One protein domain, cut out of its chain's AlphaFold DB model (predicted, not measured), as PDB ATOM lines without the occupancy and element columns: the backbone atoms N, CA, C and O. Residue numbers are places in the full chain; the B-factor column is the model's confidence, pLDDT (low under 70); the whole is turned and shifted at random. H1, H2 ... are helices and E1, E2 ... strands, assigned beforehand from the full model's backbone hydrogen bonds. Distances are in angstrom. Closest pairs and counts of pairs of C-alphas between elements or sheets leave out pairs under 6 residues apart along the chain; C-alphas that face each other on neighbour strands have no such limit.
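AT A GLANCE: This is residues 17 to 113 of the 629 residues of an uncharacterized protein of Schizophyllum commune (strain H4-8 / FGSC 9210) (UniProt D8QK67). What does the model look like? A small two-stranded hairpin, E1 and E2, stands at one end of a long helix, H2, which makes most of the longest axis; H3 folds back over part of H2 at a steep tilt. At the hairpin's end of H2, H1 and H4 lie near the strands' paired ends and H5 packs on H4, a loosely built cluster. What is its make-up? The printed part has 97 residues, mostly helix, with five named helices and two strands in the order H1 E1 E2 H2 H3 H4 H5, and the sheet E1 - E2 is antiparallel. It is loose, with a radius of gyration of the C-alphas of 16.1 A, and flat, spanning 50 by 32 by 16 A.

IN THESE COORDINATES: Where are the strands? E1 is residues 21 to 27, 14.4 A long, and E2 is residues 35 to 39, 12.8 A. Where are the helices? H2 is residues 40 to 59, 28.8 A from C-alpha 40 at (299.325, 432.017, 408.520) to C-alpha 59 at (313.353, 417.748, 387.805). H1 is residues 17 to 20, 5.8 A, and H3 is residues 71 to 81, 15.1 A. H4 is residues 89 to 98, 14.5 A, and H5 is residues 104 to 113, 14.4 A, ending at C-alpha 113 (298.430, 449.318, 420.647).

HOW THE PARTS SIT: How do the strands pair? E1 and E2 form a hairpin, antiparallel at 152 degrees, with N 22 and O 38 at 2.8 A and N 36 and O 26 at 2.8 A, within hydrogen-bond range. Residues 36 to 37 of E2 also pair, antiparallel, with residues 85 to 86. What meets H2? With its residues 43 to 51 alone, H2 touches H3, closest at the C-alphas of His 46 and Ala 78, 5.0 A, at a steep tilt of 63 degrees, opposite ways. H2 is apart from H4 and H5. How do the other helices stand? H4 touches H5, closest at the C-alphas of Lys 97 and Lys 107, 6.0 A, at a steep tilt of 55 degrees, opposite ways. H1 and H4 only just touch, with 3 pairs of C-alphas within 8 A, the closest those of Ala 17 and Met 92, 6.5 A. How are the helix backbones formed? In H2, H3, H4 and H5 every O i to N i+4 pair is within hydrogen-bond range; H1 is too short for such a pair.

THE WHOLE: How large is it? The two C-alphas farthest apart, those of Gly 61 and Glu 113, are 51.5 A apart. Are there cuts or long links? The printed part has no cut, and the link from H2 to H3, 11 residues, is long. Where is confidence low? The mean pLDDT of the printed part is 86.0, and one residue, Gly 30, is under 70.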
ATOM      1  N   ALA A  17     294.202 439.699 416.459       85.69
ATOM      2  CA  ALA A  17     295.311 438.767 416.309       85.69
ATOM      3  C   ALA A  17     294.912 437.536 415.476       85.69
ATOM      4  O   ALA A  17     295.730 437.074 414.687       85.69
ATOM      5  N   TRP A  18     293.670 437.051 415.590       89.50
ATOM      6  CA  TRP A  18     293.177 435.900 414.829       89.50
ATOM      7  C   TRP A  18     293.145 436.117 413.311       89.50
ATOM      8  O   TRP A  18     293.279 435.139 412.584       89.50
ATOM      9  N   ASP A  19     293.139 437.358 412.810       89.06
ATOM     10  CA  ASP A  19     293.271 437.648 411.369       89.06
ATOM     11  C   ASP A  19     294.598 437.123 410.775       89.06
ATOM     12  O   ASP A  19     294.749 436.981 409.557       89.06
ATOM     13  N   TYR A  20     295.581 436.827 411.634       90.56
ATOM     14  CA  TYR A  20     296.915 436.347 411.268       90.56
ATOM     15  C   TYR A  20     297.165 434.873 411.631       90.56
ATOM     16  O   TYR A  20     298.255 434.352 411.363       90.56
ATOM     17  N   PHE A  21     296.171 434.177 412.190       92.69
ATOM     18  CA  PHE A  21     296.273 432.775 412.595       92.69
ATOM     19  C   PHE A  21     295.133 431.934 412.016       92.69
ATOM     20  O   PHE A  21     294.014 432.386 411.828       92.69
ATOM     21  N   HIS A  22     295.433 430.673 411.735       88.88
ATOM     22  CA  HIS A  22     294.461 429.652 411.387       88.88
ATOM     23  C   HIS A  22     294.018 428.923 412.662       88.88
ATOM     24  O   HIS A  22     294.863 428.330 413.340       88.88
ATOM     25  N   ASP A  23     292.716 428.928 412.960       87.88
ATOM     26  CA  ASP A  23     292.109 428.057 413.976       87.88
ATOM     27  C   ASP A  23     291.904 426.657 413.383       87.88
ATOM     28  O   ASP A  23     291.223 426.489 412.369       87.88
ATOM     29  N   SER A  24     292.520 425.635 413.975       74.69
ATOM     30  CA  SER A  24     292.324 424.248 413.530       74.69
ATOM     31  C   SER A  24     291.038 423.600 414.049       74.69
ATOM     32  O   SER A  24     290.786 422.438 413.730       74.69
ATOM     33  N   GLY A  25     290.224 424.305 414.843       76.62
ATOM     34  CA  GLY A  25     288.990 423.798 415.453       76.62
ATOM     35  C   GLY A  25     289.228 422.816 416.608       76.62
ATOM     36  O   GLY A  25     288.279 422.340 417.229       76.62
ATOM     37  N   SER A  26     290.494 422.515 416.905       81.69
ATOM     38  CA  SER A  26     290.962 421.655 417.991       81.69
ATOM     39  C   SER A  26     291.467 422.476 419.177       81.69
ATOM     40  O   SER A  26     291.864 423.633 419.057       81.69
ATOM     41  N   LYS A  27     291.463 421.859 420.359       85.06
ATOM     42  CA  LYS A  27     291.981 422.438 421.604       85.06
ATOM     43  C   LYS A  27     293.483 422.165 421.771       85.06
ATOM     44  O   LYS A  27     293.937 421.066 421.469       85.06
ATOM     45  N   TYR A  28     294.251 423.134 422.285       84.56
ATOM     46  CA  TYR A  28     295.725 423.058 422.323       84.56
ATOM     47  C   TYR A  28     296.267 422.057 423.345       84.56
ATOM     48  O   TYR A  28     296.171 422.305 424.544       84.56
ATOM     49  N   LYS A  29     296.891 420.957 422.889       78.12
ATOM     50  CA  LYS A  29     297.644 419.981 423.720       78.12
ATOM     51  C   LYS A  29     296.940 419.598 425.048       78.12
ATOM     52  O   LYS A  29     297.582 419.505 426.090       78.12
ATOM     53  N   GLY A  30     295.615 419.399 425.018       67.75
ATOM     54  CA  GLY A  30     294.797 419.040 426.194       67.75
ATOM     55  C   GLY A  30     294.191 420.215 426.983       67.75
ATOM     56  O   GLY A  30     293.508 419.991 427.983       67.75
ATOM     57  N   ASP A  31     294.390 421.460 426.545       71.38
ATOM     58  CA  ASP A  31     293.781 422.660 427.125       71.38
ATOM     59  C   ASP A  31     292.283 422.759 426.787       71.38
ATOM     60  O   ASP A  31     291.913 423.050 425.658       71.38
ATOM     61  N   LYS A  32     291.390 422.615 427.774       71.38
ATOM     62  CA  LYS A  32     289.932 422.727 427.556       71.38
ATOM     63  C   LYS A  32     289.455 424.139 427.183       71.38
ATOM     64  O   LYS A  32     288.316 424.299 426.754       71.38
ATOM     65  N   THR A  33     290.299 425.156 427.352       77.44
ATOM     66  CA  THR A  33     289.919 426.569 427.235       77.44
ATOM     67  C   THR A  33     290.305 427.179 425.886       77.44
ATOM     68  O   THR A  33     289.435 427.728 425.211       77.44
ATOM     69  N   HIS A  34     291.544 427.008 425.410       82.50
ATOM     70  CA  HIS A  34     292.042 427.713 424.217       82.50
ATOM     71  C   HIS A  34     292.180 426.814 422.981       82.50
ATOM     72  O   HIS A  34     292.558 425.644 423.073       82.50
ATOM     73  N   HIS A  35     291.896 427.395 421.815       84.56
ATOM     74  CA  HIS A  35     292.036 426.752 420.507       84.56
ATOM     75  C   HIS A  35     293.508 426.615 420.096       84.56
ATOM     76  O   HIS A  35     294.380 427.327 420.601       84.56
ATOM     77  N   GLU A  36     293.796 425.688 419.191       88.56
ATOM     78  CA  GLU A  36     295.080 425.584 418.503       88.56
ATOM     79  C   GLU A  36     295.172 426.647 417.408       88.56
ATOM     80  O   GLU A  36     294.425 426.626 416.433       88.56
ATOM     81  N   ALA A  37     296.118 427.571 417.565       91.25
ATOM     82  CA  ALA A  37     296.401 428.601 416.578       91.25
ATOM     83  C   ALA A  37     297.658 428.226 415.786       91.25
ATOM     84  O   ALA A  37     298.682 427.865 416.369       91.25
ATOM     85  N   ARG A  38     297.612 428.341 414.458       92.56
ATOM     86  CA  ARG A  38     298.781 428.168 413.575       92.56
ATOM     87  C   ARG A  38     299.009 429.434 412.763       92.56
ATOM     88  O   ARG A  38     298.076 429.964 412.171       92.56
ATOM     89  N   CYS A  39     300.230 429.959 412.758       94.44
ATOM     90  CA  CYS A  39     300.532 431.225 412.089       94.44
ATOM     91  C   CYS A  39     300.344 431.114 410.570       94.44
ATOM     92  O   CYS A  39     300.951 430.253 409.934       94.44
ATOM     93  N   LEU A  40     299.556 432.014 409.969       90.12
ATOM     94  CA  LEU A  40     299.325 432.017 408.520       90.12
ATOM     95  C   LEU A  40     300.600 432.313 407.715       90.12
ATOM     96  O   LEU A  40     300.706 431.865 406.577       90.12
ATOM     97  N   GLY A  41     301.556 433.051 408.290       89.38
ATOM     98  CA  GLY A  41     302.869 433.298 407.685       89.38
ATOM     99  C   GLY A  41     303.705 432.022 407.590       89.38
ATOM    100  O   GLY A  41     304.170 431.670 406.512       89.38
ATOM    101  N   CYS A  42     303.805 431.277 408.695       91.88
ATOM    102  CA  CYS A  42     304.494 429.985 408.738       91.88
ATOM    103  C   CYS A  42     303.840 428.938 407.826       91.88
ATOM    104  O   CYS A  42     304.544 428.183 407.166       91.88
ATOM    105  N   ILE A  43     302.503 428.926 407.735       90.19
ATOM    106  CA  ILE A  43     301.789 428.027 406.814       90.19
ATOM    107  C   ILE A  43     302.196 428.306 405.365       90.19
ATOM    108  O   ILE A  43     302.512 427.370 404.641       90.19
ATOM    109  N   ARG A  44     302.231 429.575 404.940       90.62
ATOM    110  CA  ARG A  44     302.620 429.940 403.564       90.62
ATOM    111  C   ARG A  44     304.068 429.591 403.246       90.62
ATOM    112  O   ARG A  44     304.368 429.211 402.122       90.62
ATOM    113  N   ASP A  45     304.955 429.730 404.224       91.88
ATOM    114  CA  ASP A  45     306.356 429.353 404.060       91.88
ATOM    115  C   ASP A  45     306.496 427.837 403.856       91.88
ATOM    116  O   ASP A  45     307.121 427.394 402.895       91.88
ATOM    117  N   HIS A  46     305.787 427.032 404.655       89.50
ATOM    118  CA  HIS A  46     305.715 425.586 404.441       89.50
ATOM    119  C   HIS A  46     305.050 425.197 403.112       89.50
ATOM    120  O   HIS A  46     305.508 424.248 402.482       89.50
ATOM    121  N   GLU A  47     304.007 425.907 402.662       89.25
ATOM    122  CA  GLU A  47     303.415 425.700 401.327       89.25
ATOM    123  C   GLU A  47     304.476 425.878 400.238       89.25
ATOM    124  O   GLU A  47     304.649 424.995 399.401       89.25
ATOM    125  N   LYS A  48     305.249 426.968 400.306       88.00
ATOM    126  CA  LYS A  48     306.309 427.266 399.342       88.00
ATOM    127  C   LYS A  48     307.423 426.217 399.360       88.00
ATOM    128  O   LYS A  48     307.842 425.756 398.303       88.00
ATOM    129  N   VAL A  49     307.861 425.787 400.545       88.75
ATOM    130  CA  VAL A  49     308.861 424.714 400.686       88.75
ATOM    131  C   VAL A  49     308.370 423.417 400.038       88.75
ATOM    132  O   VAL A  49     309.133 422.756 399.336       88.75
ATOM    133  N   LEU A  50     307.101 423.047 400.233       89.06
ATOM    134  CA  LEU A  50     306.534 421.837 399.633       89.06
ATOM    135  C   LEU A  50     306.373 421.961 398.107       89.06
ATOM    136  O   LEU A  50     306.621 420.991 397.387       89.06
ATOM    137  N   GLU A  51     306.008 423.143 397.601       88.12
ATOM    138  CA  GLU A  51     305.963 423.432 396.161       88.12
ATOM    139  C   GLU A  51     307.349 423.318 395.513       88.12
ATOM    140  O   GLU A  51     307.498 422.680 394.463       88.12
ATOM    141  N   ASP A  52     308.374 423.885 396.150       86.94
ATOM    142  CA  ASP A  52     309.753 423.838 395.667       86.94
ATOM    143  C   ASP A  52     310.305 422.404 395.701       86.94
ATOM    144  O   ASP A  52     310.878 421.945 394.710       86.94
ATOM    145  N   GLN A  53     310.018 421.637 396.760       86.06
ATOM    146  CA  GLN A  53     310.360 420.212 396.841       86.06
ATOM    147  C   GLN A  53     309.668 419.381 395.753       86.06
ATOM    148  O   GLN A  53     310.291 418.498 395.161       86.06
ATOM    149  N   GLN A  54     308.389 419.638 395.454       86.06
ATOM    150  CA  GLN A  54     307.700 418.959 394.350       86.06
ATOM    151  C   GLN A  54     308.329 419.294 392.997       86.06
ATOM    152  O   GLN A  54     308.527 418.397 392.174       86.06
ATOM    153  N   ARG A  55     308.684 420.565 392.776       85.94
ATOM    154  CA  ARG A  55     309.343 421.032 391.550       85.94
ATOM    155  C   ARG A  55     310.726 420.406 391.376       85.94
ATOM    156  O   ARG A  55     311.095 420.035 390.265       85.94
ATOM    157  N   GLU A  56     311.484 420.272 392.455       86.75
ATOM    158  CA  GLU A  56     312.809 419.656 392.442       86.75
ATOM    159  C   GLU A  56     312.735 418.142 392.208       86.75
ATOM    160  O   GLU A  56     313.448 417.608 391.360       86.75
ATOM    161  N   ARG A  57     311.793 417.447 392.855       85.62
ATOM    162  CA  ARG A  57     311.575 416.008 392.638       85.62
ATOM    163  C   ARG A  57     311.102 415.673 391.223       85.62
ATOM    164  O   ARG A  57     311.498 414.636 390.692       85.62
ATOM    165  N   LEU A  58     310.314 416.555 390.602       85.25
ATOM    166  CA  LEU A  58     309.972 416.478 389.177       85.25
ATOM    167  C   LEU A  58     311.220 416.588 388.290       85.25
ATOM    168  O   LEU A  58     311.405 415.769 387.395       85.25
ATOM    169  N   LYS A  59     312.097 417.567 388.557       83.94
ATOM    170  CA  LYS A  59     313.353 417.748 387.805       83.94
ATOM    171  C   LYS A  59     314.290 416.545 387.930       83.94
ATOM    172  O   LYS A  59     314.948 416.190 386.960       83.94
ATOM    173  N   LEU A  60     314.336 415.919 389.106       85.94
ATOM    174  CA  LEU A  60     315.170 414.746 389.389       85.94
ATOM    175  C   LEU A  60     314.548 413.417 388.914       85.94
ATOM    176  O   LEU A  60     315.138 412.364 389.135       85.94
ATOM    177  N   GLY A  61     313.346 413.431 388.320       79.94
ATOM    178  CA  GLY A  61     312.643 412.221 387.870       79.94
ATOM    179  C   GLY A  61     312.154 411.304 389.002       79.94
ATOM    180  O   GLY A  61     311.723 410.183 388.751       79.94
ATOM    181  N   THR A  62     312.197 411.767 390.256       81.81
ATOM    182  CA  THR A  62     311.798 410.998 391.455       81.81
ATOM    183  C   THR A  62     310.322 411.183 391.829       81.81
ATOM    184  O   THR A  62     309.831 410.584 392.792       81.81
ATOM    185  N   LEU A  63     309.592 412.016 391.081       82.62
ATOM    186  CA  LEU A  63     308.148 412.207 391.184       82.62
ATOM    187  C   LEU A  63     307.534 412.199 389.779       82.62
ATOM    188  O   LEU A  63     307.942 412.975 388.922       82.62
ATOM    189  N   GLN A  64     306.550 411.326 389.559       81.31
ATOM    190  CA  GLN A  64     305.801 411.247 388.303       81.31
ATOM    191  C   GLN A  64     304.776 412.404 388.204       81.31
ATOM    192  O   GLN A  64     304.197 412.772 389.235       81.31
ATOM    193  N   PRO A  65     304.521 412.983 387.010       77.44
ATOM    194  CA  PRO A  65     303.611 414.125 386.839       77.44
ATOM    195  C   PRO A  65     302.165 413.886 387.303       77.44
ATOM    196  O   PRO A  65     301.511 414.809 387.779       77.44
ATOM    197  N   ASP A  66     301.676 412.648 387.214       79.94
ATOM    198  CA  ASP A  66     300.344 412.215 387.664       79.94
ATOM    199  C   ASP A  66     300.190 412.197 389.197       79.94
ATOM    200  O   ASP A  66     299.076 412.128 389.712       79.94
ATOM    201  N   ARG A  67     301.302 412.290 389.941       78.31
ATOM    202  CA  ARG A  67     301.337 412.299 391.412       78.31
ATOM    203  C   ARG A  67     301.570 413.686 392.013       78.31
ATOM    204  O   ARG A  67     301.898 413.781 393.199       78.31
ATOM    205  N   LEU A  68     301.416 414.760 391.234       80.81
ATOM    206  CA  LEU A  68     301.461 416.111 391.789       80.81
ATOM    207  C   LEU A  68     300.293 416.325 392.747       80.81
ATOM    208  O   LEU A  68     299.129 416.190 392.377       80.81
ATOM    209  N   LYS A  69     300.615 416.721 393.978       84.00
ATOM    210  CA  LYS A  69     299.606 417.264 394.884       84.00
ATOM    211  C   LYS A  69     299.179 418.630 394.357       84.00
ATOM    212  O   LYS A  69     300.030 419.432 393.965       84.00
ATOM    213  N   ASP A  70     297.874 418.867 394.355       85.75
ATOM    214  CA  ASP A  70     297.308 420.175 394.056       85.75
ATOM    215  C   ASP A  70     297.573 421.172 395.202       85.75
ATOM    216  O   ASP A  70     298.026 420.820 396.297       85.75
ATOM    217  N   THR A  71     297.278 422.447 394.951       78.94
ATOM    218  CA  THR A  71     297.483 423.534 395.920       78.94
ATOM    219  C   THR A  71     296.692 423.325 397.217       78.94
ATOM    220  O   THR A  71     297.148 423.700 398.297       78.94
ATOM    221  N   ALA A  72     295.526 422.675 397.151       80.38
ATOM    222  CA  ALA A  72     294.701 422.388 398.322       80.38
ATOM    223  C   ALA A  72     295.295 421.272 399.202       80.38
ATOM    224  O   ALA A  72     295.242 421.353 400.435       80.38
ATOM    225  N   ALA A  73     295.867 420.235 398.594       82.88
ATOM    226  CA  ALA A  73     296.554 419.149 399.277       82.88
ATOM    227  C   ALA A  73     297.859 419.634 399.918       82.88
ATOM    228  O   ALA A  73     298.116 419.315 401.081       82.88
ATOM    229  N   LEU A  74     298.616 420.477 399.211       85.12
ATOM    230  CA  LEU A  74     299.820 421.131 399.724       85.12
ATOM    231  C   LEU A  74     299.534 422.007 400.945       85.12
ATOM    232  O   LEU A  74     300.190 421.873 401.978       85.12
ATOM    233  N   ARG A  75     298.476 422.822 400.884       87.19
ATOM    234  CA  ARG A  75     298.019 423.642 402.014       87.19
ATOM    235  C   ARG A  75     297.675 422.818 403.250       87.19
ATOM    236  O   ARG A  75     298.048 423.181 404.363       87.19
ATOM    237  N   LYS A  76     296.982 421.686 403.088       86.56
ATOM    238  CA  LYS A  76     296.652 420.792 404.216       86.56
ATOM    239  C   LYS A  76     297.903 420.204 404.871       86.56
ATOM    240  O   LYS A  76     297.933 420.050 406.091       86.56
ATOM    241  N   GLU A  77     298.918 419.874 404.082       87.31
ATOM    242  CA  GLU A  77     300.195 419.361 404.579       87.31
ATOM    243  C   GLU A  77     301.010 420.452 405.281       87.31
ATOM    244  O   GLU A  77     301.488 420.231 406.393       87.31
ATOM    245  N   ALA A  78     301.048 421.661 404.720       87.75
ATOM    246  CA  ALA A  78     301.685 422.822 405.334       87.75
ATOM    247  C   ALA A  78     301.052 423.209 406.682       87.75
ATOM    248  O   ALA A  78     301.763 423.490 407.651       87.75
ATOM    249  N   ILE A  79     299.718 423.153 406.791       87.69
ATOM    250  CA  ILE A  79     299.012 423.361 408.065       87.69
ATOM    251  C   ILE A  79     299.466 422.328 409.100       87.69
ATOM    252  O   ILE A  79     299.746 422.708 410.234       87.69
ATOM    253  N   ARG A  80     299.579 421.042 408.730       85.44
ATOM    254  CA  ARG A  80     300.033 419.974 409.642       85.44
ATOM    255  C   ARG A  80     301.490 420.152 410.073       85.44
ATOM    256  O   ARG A  80     301.780 419.914 411.243       85.44
ATOM    257  N   ALA A  81     302.357 420.586 409.157       85.94
ATOM    258  CA  ALA A  81     303.781 420.814 409.401       85.94
ATOM    259  C   ALA A  81     304.058 422.044 410.284       85.94
ATOM    260  O   ALA A  81     305.020 422.048 411.045       85.94
ATOM    261  N   THR A  82     303.195 423.063 410.228       89.94
ATOM    262  CA  THR A  82     303.354 424.290 411.025       89.94
ATOM    263  C   THR A  82     303.121 424.015 412.508       89.94
ATOM    264  O   THR A  82     302.029 423.594 412.875       89.94
ATOM    265  N   GLU A  83     304.079 424.309 413.388       87.56
ATOM    266  CA  GLU A  83     303.922 424.055 414.826       87.56
ATOM    267  C   GLU A  83     302.723 424.829 415.435       87.56
ATOM    268  O   GLU A  83     302.617 426.048 415.254       87.56
ATOM    269  N   PRO A  84     301.798 424.158 416.155       90.75
ATOM    270  CA  PRO A  84     300.681 424.835 416.804       90.75
ATOM    271  C   PRO A  84     301.138 425.611 418.042       90.75
ATOM    272  O   PRO A  84     301.946 425.126 418.837       90.75
ATOM    273  N   ILE A  85     300.539 426.781 418.263       90.94
ATOM    274  CA  ILE A  85     300.657 427.558 419.500       90.94
ATOM    275  C   ILE A  85     299.303 427.637 420.216       90.94
ATOM    276  O   ILE A  85     298.241 427.427 419.629       90.94
ATOM    277  N   ARG A  86     299.332 427.958 421.513       89.12
ATOM    278  CA  ARG A  86     298.117 428.173 422.307       89.12
ATOM    279  C   ARG A  86     297.398 429.440 421.829       89.12
ATOM    280  O   ARG A  86     297.992 430.515 421.879       89.12
ATOM    281  N   GLY A  87     296.124 429.335 421.451       86.25
ATOM    282  CA  GLY A  87     295.261 430.426 420.968       86.25
ATOM    283  C   GLY A  87     294.815 431.418 422.046       86.25
ATOM    284  O   GLY A  87     293.640 431.755 422.146       86.25
ATOM    285  N   ARG A  88     295.743 431.861 422.900       88.38
ATOM    286  CA  ARG A  88     295.553 432.960 423.855       88.38
ATOM    287  C   ARG A  88     296.138 434.239 423.246       88.38
ATOM    288  O   ARG A  88     297.214 434.203 422.650       88.38
ATOM    289  N   VAL A  89     295.437 435.366 423.379       86.69
ATOM    290  CA  VAL A  89     295.761 436.624 422.670       86.69
ATOM    291  C   VAL A  89     297.182 437.131 422.945       86.69
ATOM    292  O   VAL A  89     297.872 437.550 422.020       86.69
ATOM    293  N   ASP A  90     297.658 437.044 424.185       85.75
ATOM    294  CA  ASP A  90     299.024 437.417 424.585       85.75
ATOM    295  C   ASP A  90     300.099 436.534 423.927       85.75
ATOM    296  O   ASP A  90     301.154 437.028 423.522       85.75
ATOM    297  N   VAL A  91     299.830 435.233 423.784       88.75
ATOM    298  CA  VAL A  91     300.727 434.271 423.130       88.75
ATOM    299  C   VAL A  91     300.798 434.547 421.628       88.75
ATOM    300  O   VAL A  91     301.896 434.603 421.071       88.75
ATOM    301  N   MET A  92     299.654 434.796 420.987       90.62
ATOM    302  CA  MET A  92     299.592 435.154 419.566       90.62
ATOM    303  C   MET A  92     300.300 436.485 419.281       90.62
ATOM    304  O   MET A  92     301.129 436.548 418.376       90.62
ATOM    305  N   LYS A  93     300.079 437.524 420.101       91.06
ATOM    306  CA  LYS A  93     300.783 438.815 419.984       91.06
ATOM    307  C   LYS A  93     302.300 438.666 420.167       91.06
ATOM    308  O   LYS A  93     303.075 439.243 419.407       91.06
ATOM    309  N   ARG A  94     302.750 437.816 421.099       90.44
ATOM    310  CA  ARG A  94     304.180 437.497 421.274       90.44
ATOM    311  C   ARG A  94     304.775 436.794 420.052       90.44
ATOM    312  O   ARG A  94     305.924 437.068 419.708       90.44
ATOM    313  N   HIS A  95     304.017 435.907 419.405       90.94
ATOM    314  CA  HIS A  95     304.438 435.280 418.153       90.94
ATOM    315  C   HIS A  95     304.517 436.312 417.017       90.94
ATOM    316  O   HIS A  95     305.541 436.355 416.347       90.94
ATOM    317  N   ILE A  96     303.519 437.195 416.850       91.19
ATOM    318  CA  ILE A  96     303.541 438.288 415.851       91.19
ATOM    319  C   ILE A  96     304.804 439.152 415.997       91.19
ATOM    320  O   ILE A  96     305.461 439.451 415.004       91.19
ATOM    321  N   LYS A  97     305.187 439.494 417.234       89.44
ATOM    322  CA  LYS A  97     306.376 440.314 417.525       89.44
ATOM    323  C   LYS A  97     307.692 439.647 417.109       89.44
ATOM    324  O   LYS A  97     308.619 440.340 416.707       89.44
ATOM    325  N   LYS A  98     307.785 438.317 417.220       89.31
ATOM    326  CA  LYS A  98     309.025 437.553 416.989       89.31
ATOM    327  C   LYS A  98     309.120 436.911 415.609       89.31
ATOM    328  O   LYS A  98     310.221 436.675 415.135       89.31
ATOM    329  N   CYS A  99     307.994 436.575 414.991       88.75
ATOM    330  CA  CYS A  99     307.978 435.819 413.749       88.75
ATOM    331  C   CYS A  99     308.330 436.720 412.561       88.75
ATOM    332  O   CYS A  99     307.676 437.733 412.305       88.75
ATOM    333  N   GLU A 100     309.364 436.345 411.815       90.38
ATOM    334  CA  GLU A 100     309.803 437.064 410.613       90.38
ATOM    335  C   GLU A 100     308.810 436.908 409.451       90.38
ATOM    336  O   GLU A 100     308.672 437.814 408.637       90.38
ATOM    337  N   LEU A 101     308.043 435.811 409.439       90.00
ATOM    338  CA  LEU A 101     307.098 435.447 408.376       90.00
ATOM    339  C   LEU A 101     305.712 436.102 408.518       90.00
ATOM    340  O   LEU A 101     304.861 435.984 407.632       90.00
ATOM    341  N   VAL A 102     305.442 436.773 409.641       89.50
ATOM    342  CA  VAL A 102     304.193 437.518 409.842       89.50
ATOM    343  C   VAL A 102     304.275 438.861 409.116       89.50
ATOM    344  O   VAL A 102     305.281 439.561 409.200       89.50
ATOM    345  N   LYS A 103     303.185 439.245 408.433       84.75
ATOM    346  CA  LYS A 103     303.078 440.523 407.711       84.75
ATOM    347  C   LYS A 103     303.421 441.716 408.612       84.75
ATOM    348  O   LYS A 103     302.898 441.814 409.721       84.75
ATOM    349  N   GLN A 104     304.199 442.663 408.084       84.75
ATOM    350  CA  GLN A 104     304.625 443.869 408.804       84.75
ATOM    351  C   GLN A 104     303.445 444.680 409.369       84.75
ATOM    352  O   GLN A 104     303.488 445.075 410.526       84.75
ATOM    353  N   ALA A 105     302.327 444.765 408.638       82.88
ATOM    354  CA  ALA A 105     301.100 445.422 409.106       82.88
ATOM    355  C   ALA A 105     300.572 444.895 410.462       82.88
ATOM    356  O   ALA A 105     299.979 445.648 411.231       82.88
ATOM    357  N   ALA A 106     300.795 443.614 410.788       85.69
ATOM    358  CA  ALA A 106     300.438 443.057 412.095       85.69
ATOM    359  C   ALA A 106     301.368 443.563 413.208       85.69
ATOM    360  O   ALA A 106     300.929 443.794 414.333       85.69
ATOM    361  N   LYS A 107     302.660 443.718 412.897       88.56
ATOM    362  CA  LYS A 107     303.678 444.224 413.825       88.56
ATOM    363  C   LYS A 107     303.460 445.706 414.104       88.56
ATOM    364  O   LYS A 107     303.500 446.104 415.262       88.56
ATOM    365  N   ASP A 108     303.135 446.477 413.071       87.44
ATOM    366  CA  ASP A 108     302.849 447.909 413.188       87.44
ATOM    367  C   ASP A 108     301.582 448.147 414.022       87.44
ATOM    368  O   ASP A 108     301.582 448.970 414.936       87.44
ATOM    369  N   ARG A 109     300.524 447.352 413.794       88.81
ATOM    370  CA  ARG A 109     299.296 447.400 414.606       88.81
ATOM    371  C   ARG A 109     299.552 447.049 416.073       88.81
ATOM    372  O   ARG A 109     298.987 447.685 416.956       88.81
ATOM    373  N   LEU A 110     300.413 446.064 416.342       88.75
ATOM    374  CA  LEU A 110     300.805 445.712 417.708       88.75
ATOM    375  C   LEU A 110     301.613 446.833 418.382       88.75
ATOM    376  O   LEU A 110     301.406 447.092 419.563       88.75
ATOM    377  N   ALA A 111     302.507 447.496 417.644       85.81
ATOM    378  CA  ALA A 111     303.286 448.624 418.152       85.81
ATOM    379  C   ALA A 111     302.397 449.835 418.481       85.81
ATOM    380  O   ALA A 111     302.581 450.448 419.528       85.81
ATOM    381  N   ALA A 112     301.396 450.132 417.645       84.25
ATOM    382  CA  ALA A 112     300.421 451.191 417.908       84.25
ATOM    383  C   ALA A 112     299.609 450.930 419.192       84.25
ATOM    384  O   ALA A 112     299.503 451.818 420.034       84.25
ATOM    385  N   GLU A 113     299.130 449.696 419.405       83.56
ATOM    386  CA  GLU A 113     298.430 449.318 420.647       83.56
ATOM    387  C   GLU A 113     299.325 449.376 421.900       83.56
ATOM    388  O   GLU A 113     298.829 449.611 423.003       83.56
TER     389      GLU A 113